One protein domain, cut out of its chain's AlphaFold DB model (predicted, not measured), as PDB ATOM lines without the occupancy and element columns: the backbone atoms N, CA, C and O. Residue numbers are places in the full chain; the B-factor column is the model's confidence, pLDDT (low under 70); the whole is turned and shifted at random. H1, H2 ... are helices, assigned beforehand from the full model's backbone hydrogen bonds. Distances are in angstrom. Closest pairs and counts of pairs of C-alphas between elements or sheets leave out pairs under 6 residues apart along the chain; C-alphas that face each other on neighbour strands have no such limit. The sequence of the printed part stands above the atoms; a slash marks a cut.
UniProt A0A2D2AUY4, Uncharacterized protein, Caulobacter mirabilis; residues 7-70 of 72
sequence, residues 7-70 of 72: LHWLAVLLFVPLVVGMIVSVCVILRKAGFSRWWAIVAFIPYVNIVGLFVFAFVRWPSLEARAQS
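Overview. This is residues 7 to 70 of the 72 residues of an uncharacterized protein of Caulobacter mirabilis (UniProt A0A2D2AUY4). One long helix, H1, makes most of a rod, with its first residues, 7 to 18, sticking out alone. Beside its later part the chain folds back as short H2 and turns again into H3, while short H4 sits past the last residue of H1 and lengthens the rod. The 64 printed residues hold four named helices, in the order H1, H2, H3, H4, and no named strand; the class is all helix. The whole is loose, with a radius of gyration of the C-alphas of 14.6 A and spans of 54 by 19 by 17 A.

Arrangement. H1, residues 7 to 33, touches H2, residues 39 to 44, with its residues 23 to 27 alone. The closest C-alphas, of Ile 23 and Ala 43, are 7.0 A apart; the two helices form a helical hairpin at a shallow tilt of 9 degrees, opposite ways. H3, residues 46 to 58, is close to H1 but not clearly touching, with the closest C-alphas, of Ile 23 and Asn 49, 7.7 A apart. H2 and H3 touch only at the corner, closest at the C-alphas of Val 42 and Asn 49, 5.1 A apart. H4, residues 62 to 68, touches residues 32 to 33 of H1 alone, at a steep tilt of 40 degrees, the same way; the closest C-alphas, of Ala 33 and Ser 63, are 5.2 A apart. H4 is apart from H2 and H3. Every O i to N i+4 pair is within hydrogen-bond range in H2, H3 and H4, and 21 of 23 in H1.

Along the chain. H1 runs 38.9 A from C-alpha 7 at (165.827, 197.563, 236.554) to C-alpha 33 at (193.102, 176.902, 255.054). H2 measures 8.9 A, H3 19.3 A and H4 9.9 A, ending at C-alpha 68 at (203.208, 167.703, 254.766).

Size, cuts and confidence. The C-alphas of Leu 7 and Ser 70, the two farthest apart, are 54.7 A apart. The printed part has no cut, and its three links are tight. Mean pLDDT of the printed part is 71.0; 39 residues are under 70, among them 23 to 44 and 62 to 70.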
ATOM      1  N   LEU A   7     164.649 198.296 237.014       83.06
ATOM      2  CA  LEU A   7     165.827 197.563 236.554       83.06
ATOM      3  C   LEU A   7     167.056 197.738 237.459       83.06
ATOM      4  O   LEU A   7     167.811 196.791 237.639       83.06
ATOM      5  N   HIS A   8     167.250 198.912 238.057       81.81
ATOM      6  CA  HIS A   8     168.346 199.187 238.984       81.81
ATOM      7  C   HIS A   8     168.190 198.373 240.274       81.81
ATOM      8  O   HIS A   8     169.140 197.751 240.737       81.81
ATOM      9  N   TRP A   9     166.970 198.306 240.813       85.50
ATOM     10  CA  TRP A   9     166.672 197.490 241.990       85.50
ATOM     11  C   TRP A   9     166.768 195.991 241.699       85.50
ATOM     12  O   TRP A   9     167.311 195.258 242.518       85.50
ATOM     13  N   LEU A  10     166.328 195.543 240.518       87.12
ATOM     14  CA  LEU A  10     166.522 194.162 240.061       87.12
ATOM     15  C   LEU A  10     168.006 193.813 239.892       87.12
ATOM     16  O   LEU A  10     168.436 192.743 240.316       87.12
ATOM     17  N   ALA A  11     168.799 194.723 239.322       86.94
ATOM     18  CA  ALA A  11     170.238 194.538 239.176       86.94
ATOM     19  C   ALA A  11     170.931 194.438 240.542       86.94
ATOM     20  O   ALA A  11     171.722 193.524 240.756       86.94
ATOM     21  N   VAL A  12     170.588 195.312 241.494       86.25
ATOM     22  CA  VAL A  12     171.103 195.247 242.872       86.25
ATOM     23  C   VAL A  12     170.689 193.936 243.547       86.25
ATOM     24  O   VAL A  12     171.537 193.266 244.134       86.25
ATOM     25  N   LEU A  13     169.424 193.522 243.416       88.25
ATOM     26  CA  LEU A  13     168.910 192.273 243.987       88.25
ATOM     27  C   LEU A  13     169.645 191.037 243.452       88.25
ATOM     28  O   LEU A  13     169.823 190.082 244.198       88.25
ATOM     29  N   LEU A  14     170.073 191.041 242.188       87.81
ATOM     30  CA  LEU A  14     170.818 189.929 241.593       87.81
ATOM     31  C   LEU A  14     172.311 189.978 241.951       87.81
ATOM     32  O   LEU A  14     172.925 188.953 242.237       87.81
ATOM     33  N   PHE A  15     172.904 191.172 241.939       82.88
ATOM     34  CA  PHE A  15     174.346 191.360 242.088       82.88
ATOM     35  C   PHE A  15     174.810 191.205 243.542       82.88
ATOM     36  O   PHE A  15     175.830 190.571 243.807       82.88
ATOM     37  N   VAL A  16     174.038 191.724 244.502       83.00
ATOM     38  CA  VAL A  16     174.353 191.648 245.938       83.00
ATOM     39  C   VAL A  16     174.511 190.206 246.442       83.00
ATOM     40  O   VAL A  16     175.562 189.911 247.008       83.00
ATOM     41  N   PRO A  17     173.560 189.272 246.246       80.75
ATOM     42  CA  PRO A  17     173.714 187.897 246.721       80.75
ATOM     43  C   PRO A  17     174.828 187.142 245.994       80.75
ATOM     44  O   PRO A  17     175.424 186.247 246.584       80.75
ATOM     45  N   LEU A  18     175.153 187.510 244.753       80.12
ATOM     46  CA  LEU A  18     176.257 186.915 243.999       80.12
ATOM     47  C   LEU A  18     177.608 187.307 244.620       80.12
ATOM     48  O   LEU A  18     178.450 186.447 244.881       80.12
ATOM     49  N   VAL A  19     177.768 188.588 244.967       77.50
ATOM     50  CA  VAL A  19     178.936 189.096 245.702       77.50
ATOM     51  C   VAL A  19     179.005 188.500 247.111       77.50
ATOM     52  O   VAL A  19     180.057 188.019 247.526       77.50
ATOM     53  N   VAL A  20     177.888 188.466 247.844       75.62
ATOM     54  CA  VAL A  20     177.831 187.881 249.195       75.62
ATOM     55  C   VAL A  20     178.141 186.384 249.161       75.62
ATOM     56  O   VAL A  20     178.923 185.908 249.979       75.62
ATOM     57  N   GLY A  21     177.590 185.643 248.199       75.44
ATOM     58  CA  GLY A  21     177.868 184.223 248.003       75.44
ATOM     59  C   GLY A  21     179.351 183.969 247.753       75.44
ATOM     60  O   GLY A  21     179.943 183.115 248.410       75.44
ATOM     61  N   MET A  22     179.978 184.779 246.895       71.75
ATOM     62  CA  MET A  22     181.418 184.712 246.641       71.75
ATOM     63  C   MET A  22     182.233 184.955 247.922       71.75
ATOM     64  O   MET A  22     183.139 184.181 248.235       71.75
ATOM     65  N   ILE A  23     181.870 185.971 248.710       69.06
ATOM     66  CA  ILE A  23     182.514 186.281 249.995       69.06
ATOM     67  C   ILE A  23     182.374 185.114 250.983       69.06
ATOM     68  O   ILE A  23     183.341 184.741 251.646       69.06
ATOM     69  N   VAL A  24     181.190 184.507 251.077       69.00
ATOM     70  CA  VAL A  24     180.942 183.375 251.980       69.00
ATOM     71  C   VAL A  24     181.764 182.157 251.567       69.00
ATOM     72  O   VAL A  24     182.397 181.539 252.425       69.00
ATOM     73  N   SER A  25     181.814 181.828 250.273       65.62
ATOM     74  CA  SER A  25     182.648 180.736 249.761       65.62
ATOM     75  C   SER A  25     184.118 180.934 250.129       65.62
ATOM     76  O   SER A  25     184.773 180.003 250.595       65.62
ATOM     77  N   VAL A  26     184.613 182.166 250.013       66.69
ATOM     78  CA  VAL A  26     185.981 182.545 250.382       66.69
ATOM     79  C   VAL A  26     186.198 182.382 251.886       66.69
ATOM     80  O   VAL A  26     187.127 181.690 252.291       66.69
ATOM     81  N   CYS A  27     185.294 182.886 252.728       62.69
ATOM     82  CA  CYS A  27     185.346 182.690 254.182       62.69
ATOM     83  C   CYS A  27     185.385 181.204 254.587       62.69
ATOM     84  O   CYS A  27     186.091 180.824 255.527       62.69
ATOM     85  N   VAL A  28     184.642 180.345 253.883       65.69
ATOM     86  CA  VAL A  28     184.641 178.893 254.117       65.69
ATOM     87  C   VAL A  28     185.983 178.267 253.726       65.69
ATOM     88  O   VAL A  28     186.520 177.456 254.486       65.69
ATOM     89  N   ILE A  29     186.552 178.664 252.586       66.06
ATOM     90  CA  ILE A  29     187.876 178.207 252.134       66.06
ATOM     91  C   ILE A  29     188.958 178.650 253.123       66.06
ATOM     92  O   ILE A  29     189.808 177.851 253.504       66.06
ATOM     93  N   LEU A  30     188.880 179.880 253.625       63.84
ATOM     94  CA  LEU A  30     189.807 180.414 254.618       63.84
ATOM     95  C   LEU A  30     189.794 179.648 255.938       63.84
ATOM     96  O   LEU A  30     190.854 179.354 256.495       63.84
ATOM     97  N   ARG A  31     188.600 179.282 256.422       62.12
ATOM     98  CA  ARG A  31     188.471 178.409 257.596       62.12
ATOM     99  C   ARG A  31     189.130 177.053 257.358       62.12
ATOM    100  O   ARG A  31     189.758 176.530 258.272       62.12
ATOM    101  N   LYS A  32     189.021 176.496 256.146       61.75
ATOM    102  CA  LYS A  32     189.710 175.249 255.766       61.75
ATOM    103  C   LYS A  32     191.222 175.416 255.597       61.75
ATOM    104  O   LYS A  32     191.962 174.467 255.837       61.75
ATOM    105  N   ALA A  33     191.684 176.597 255.202       66.44
ATOM    106  CA  ALA A  33     193.102 176.902 255.054       66.44
ATOM    107  C   ALA A  33     193.824 177.108 256.402       66.44
ATOM    108  O   ALA A  33     195.047 177.166 256.418       66.44
ATOM    109  N   GLY A  34     193.095 177.161 257.527       64.31
ATOM    110  CA  GLY A  34     193.668 177.309 258.872       64.31
ATOM    111  C   GLY A  34     193.856 178.763 259.313       64.31
ATOM    112  O   GLY A  34     194.567 179.026 260.281       64.31
ATOM    113  N   PHE A  35     193.229 179.719 258.622       65.38
ATOM    114  CA  PHE A  35     193.332 181.132 258.972       65.38
ATOM    115  C   PHE A  35     192.500 181.505 260.212       65.38
ATOM    116  O   PHE A  35     191.412 180.982 260.456       65.38
ATOM    117  N   SER A  36     193.038 182.438 261.004       61.88
ATOM    118  CA  SER A  36     192.492 182.896 262.291       61.88
ATOM    119  C   SER A  36     191.118 183.588 262.179       61.88
ATOM    120  O   SER A  36     190.791 184.187 261.155       61.88
ATOM    121  N   ARG A  37     190.328 183.576 263.273       60.88
ATOM    122  CA  ARG A  37     188.969 184.171 263.388       60.88
ATOM    123  C   ARG A  37     188.877 185.654 262.988       60.88
ATOM    124  O   ARG A  37     187.784 186.124 262.683       60.88
ATOM    125  N   TRP A  38     189.998 186.373 262.945       63.53
ATOM    126  CA  TRP A  38     190.093 187.784 262.543       63.53
ATOM    127  C   TRP A  38     189.652 188.065 261.097       63.53
ATOM    128  O   TRP A  38     189.277 189.191 260.779       63.53
ATOM    129  N   TRP A  39     189.583 187.044 260.240       64.31
ATOM    130  CA  TRP A  39     189.033 187.181 258.888       64.31
ATOM    131  C   TRP A  39     187.544 187.547 258.834       64.31
ATOM    132  O   TRP A  39     187.080 188.068 257.823       64.31
ATOM    133  N   ALA A  40     186.799 187.365 259.926       64.69
ATOM    134  CA  ALA A  40     185.427 187.858 260.020       64.69
ATOM    135  C   ALA A  40     185.343 189.395 259.902       64.69
ATOM    136  O   ALA A  40     184.397 189.912 259.314       64.69
ATOM    137  N   ILE A  41     186.352 190.127 260.394       67.06
ATOM    138  CA  ILE A  41     186.411 191.596 260.301       67.06
ATOM    139  C   ILE A  41     186.701 192.033 258.859       67.06
ATOM    140  O   ILE A  41     186.124 193.002 258.374       67.06
ATOM    141  N   VAL A  42     187.528 191.265 258.142       68.44
ATOM    142  CA  VAL A  42     187.809 191.466 256.712       68.44
ATOM    143  C   VAL A  42     186.539 191.291 255.871       68.44
ATOM    144  O   VAL A  42     186.314 192.053 254.937       68.44
ATOM    145  N   ALA A  43     185.668 190.344 256.236       65.56
ATOM    146  CA  ALA A  43     184.387 190.139 255.562       65.56
ATOM    147  C   ALA A  43     183.373 191.270 255.808       65.56
ATOM    148  O   ALA A  43     182.515 191.512 254.961       65.56
ATOM    149  N   PHE A  44     183.482 191.966 256.942       67.12
ATOM    150  CA  PHE A  44     182.568 193.039 257.332       67.12
ATOM    151  C   PHE A  44     182.795 194.338 256.542       67.12
ATOM    152  O   PHE A  44     181.884 195.154 256.417       67.12
ATOM    153  N   ILE A  45     183.996 194.529 255.983       76.50
ATOM    154  CA  ILE A  45     184.360 195.722 255.214       76.50
ATOM    155  C   ILE A  45     184.609 195.318 253.751       76.50
ATOM    156  O   ILE A  45     185.629 194.691 253.460       76.50
ATOM    157  N   PRO A  46     183.743 195.704 252.796       64.19
ATOM    158  CA  PRO A  46     183.799 195.204 251.417       64.19
ATOM    159  C   PRO A  46     185.120 195.517 250.698       64.19
ATOM    160  O   PRO A  46     185.633 194.680 249.964       64.19
ATOM    161  N   TYR A  47     185.726 196.681 250.944       65.81
ATOM    162  CA  TYR A  47     187.025 197.023 250.350       65.81
ATOM    163  C   TYR A  47     188.178 196.192 250.917       65.81
ATOM    164  O   TYR A  47     189.057 195.749 250.180       65.81
ATOM    165  N   VAL A  48     188.164 195.944 252.227       69.88
ATOM    166  CA  VAL A  48     189.188 195.130 252.894       69.88
ATOM    167  C   VAL A  48     189.042 193.667 252.481       69.88
ATOM    168  O   VAL A  48     190.045 192.977 252.348       69.88
ATOM    169  N   ASN A  49     187.821 193.217 252.184       69.50
ATOM    170  CA  ASN A  49     187.552 191.902 251.613       69.50
ATOM    171  C   ASN A  49     188.293 191.677 250.284       69.50
ATOM    172  O   ASN A  49     188.957 190.657 250.121       69.50
ATOM    173  N   ILE A  50     188.269 192.663 249.375       69.44
ATOM    174  CA  ILE A  50     188.998 192.596 248.096       69.44
ATOM    175  C   ILE A  50     190.509 192.491 248.337       69.44
ATOM    176  O   ILE A  50     191.171 191.639 247.752       69.44
ATOM    177  N   VAL A  51     191.067 193.312 249.231       71.38
ATOM    178  CA  VAL A  51     192.498 193.235 249.579       71.38
ATOM    179  C   VAL A  51     192.833 191.887 250.227       71.38
ATOM    180  O   VAL A  51     193.853 191.285 249.905       71.38
ATOM    181  N   GLY A  52     191.949 191.374 251.083       70.44
ATOM    182  CA  GLY A  52     192.061 190.047 251.679       70.44
ATOM    183  C   GLY A  52     192.113 188.947 250.620       70.44
ATOM    184  O   GLY A  52     193.005 188.104 250.662       70.44
ATOM    185  N   LEU A  53     191.233 188.990 249.620       70.19
ATOM    186  CA  LEU A  53     191.251 188.070 248.480       70.19
ATOM    187  C   LEU A  53     192.593 188.081 247.739       70.19
ATOM    188  O   LEU A  53     193.135 187.016 247.444       70.19
ATOM    189  N   PHE A  54     193.153 189.268 247.493       69.44
ATOM    190  CA  PHE A  54     194.476 189.405 246.886       69.44
ATOM    191  C   PHE A  54     195.564 188.777 247.759       69.44
ATOM    192  O   PHE A  54     196.325 187.943 247.280       69.44
ATOM    193  N   VAL A  55     195.612 189.110 249.051       70.56
ATOM    194  CA  VAL A  55     196.594 188.535 249.984       70.56
ATOM    195  C   VAL A  55     196.472 187.009 250.042       70.56
ATOM    196  O   VAL A  55     197.481 186.313 250.013       70.56
ATOM    197  N   PHE A  56     195.251 186.475 250.060       69.06
ATOM    198  CA  PHE A  56     194.997 185.036 250.123       69.06
ATOM    199  C   PHE A  56     195.501 184.276 248.888       69.06
ATOM    200  O   PHE A  56     195.975 183.148 249.017       69.06
ATOM    201  N   ALA A  57     195.434 184.893 247.704       71.31
ATOM    202  CA  ALA A  57     195.967 184.307 246.476       71.31
ATOM    203  C   ALA A  57     197.501 184.176 246.496       71.31
ATOM    204  O   ALA A  57     198.040 183.256 245.885       71.31
ATOM    205  N   PHE A  58     198.200 185.070 247.205       72.38
ATOM    206  CA  PHE A  58     199.667 185.087 247.267       72.38
ATOM    207  C   PHE A  58     200.256 184.422 248.513       72.38
ATOM    208  O   PHE A  58     201.452 184.129 248.545       72.38
ATOM    209  N   VAL A  59     199.456 184.186 249.553       72.94
ATOM    210  CA  VAL A  59     199.950 183.599 250.798       72.94
ATOM    211  C   VAL A  59     200.000 182.071 250.694       72.94
ATOM    212  O   VAL A  59     199.104 181.437 250.138       72.94
ATOM    213  N   ARG A  60     201.043 181.447 251.251       66.44
ATOM    214  CA  ARG A  60     201.138 179.979 251.331       66.44
ATOM    215  C   ARG A  60     200.145 179.451 252.363       66.44
ATOM    216  O   ARG A  60     199.967 180.049 253.422       66.44
ATOM    217  N   TRP A  61     199.467 178.356 252.031       74.19
ATOM    218  CA  TRP A  61     198.376 177.825 252.847       74.19
ATOM    219  C   TRP A  61     198.931 176.951 253.983       74.19
ATOM    220  O   TRP A  61     199.486 175.885 253.702       74.19
ATOM    221  N   PRO A  62     198.745 177.340 255.260       66.81
ATOM    222  CA  PRO A  62     199.371 176.650 256.388       66.81
ATOM    223  C   PRO A  62     198.804 175.242 256.630       66.81
ATOM    224  O   PRO A  62     199.501 174.376 257.157       66.81
ATOM    225  N   SER A  63     197.567 174.959 256.202       66.62
ATOM    226  CA  SER A  63     196.984 173.612 256.304       66.62
ATOM    227  C   SER A  63     197.668 172.568 255.410       66.62
ATOM    228  O   SER A  63     197.649 171.381 255.740       66.62
ATOM    229  N   LEU A  64     198.290 172.990 254.302       67.94
ATOM    230  CA  LEU A  64     199.090 172.101 253.457       67.94
ATOM    231  C   LEU A  64     200.431 171.768 254.121       67.94
ATOM    232  O   LEU A  64     200.865 170.623 254.062       67.94
ATOM    233  N   GLU A  65     201.051 172.730 254.807       68.88
ATOM    234  CA  GLU A  65     202.292 172.510 255.563       68.88
ATOM    235  C   GLU A  65     202.087 171.593 256.768       68.88
ATOM    236  O   GLU A  65     202.881 170.677 256.968       68.88
ATOM    237  N   ALA A  66     200.987 171.760 257.509       68.56
ATOM    238  CA  ALA A  66     200.654 170.874 258.624       68.56
ATOM    239  C   ALA A  66     200.468 169.411 258.175       68.56
ATOM    240  O   ALA A  66     200.904 168.496 258.867       68.56
ATOM    241  N   ARG A  67     199.864 169.177 256.999       65.19
ATOM    242  CA  ARG A  67     199.745 167.828 256.417       65.19
ATOM    243  C   ARG A  67     201.062 167.287 255.870       65.19
ATOM    244  O   ARG A  67     201.295 166.094 255.970       65.19
ATOM    245  N   ALA A  68     201.912 168.133 255.292       68.81
ATOM    246  CA  ALA A  68     203.208 167.703 254.766       68.81
ATOM    247  C   ALA A  68     204.203 167.306 255.876       68.81
ATOM    248  O   ALA A  68     205.113 166.523 255.627       68.81
ATOM    249  N   GLN A  69     204.038 167.847 257.087       68.06
ATOM    250  CA  GLN A  69     204.897 167.571 258.245       68.06
ATOM    251  C   GLN A  69     204.476 166.345 259.073       68.06
ATOM    252  O   GLN A  69     205.261 165.906 259.911       68.06
ATOM    253  N   SER A  70     203.298 165.764 258.821       61.97
ATOM    254  CA  SER A  70     202.890 164.453 259.349       61.97
ATOM    255  C   SER A  70     202.917 163.406 258.229       61.97
ATOM    256  O   SER A  70     201.871 163.109 257.652       61.97
TER     257      SER A  70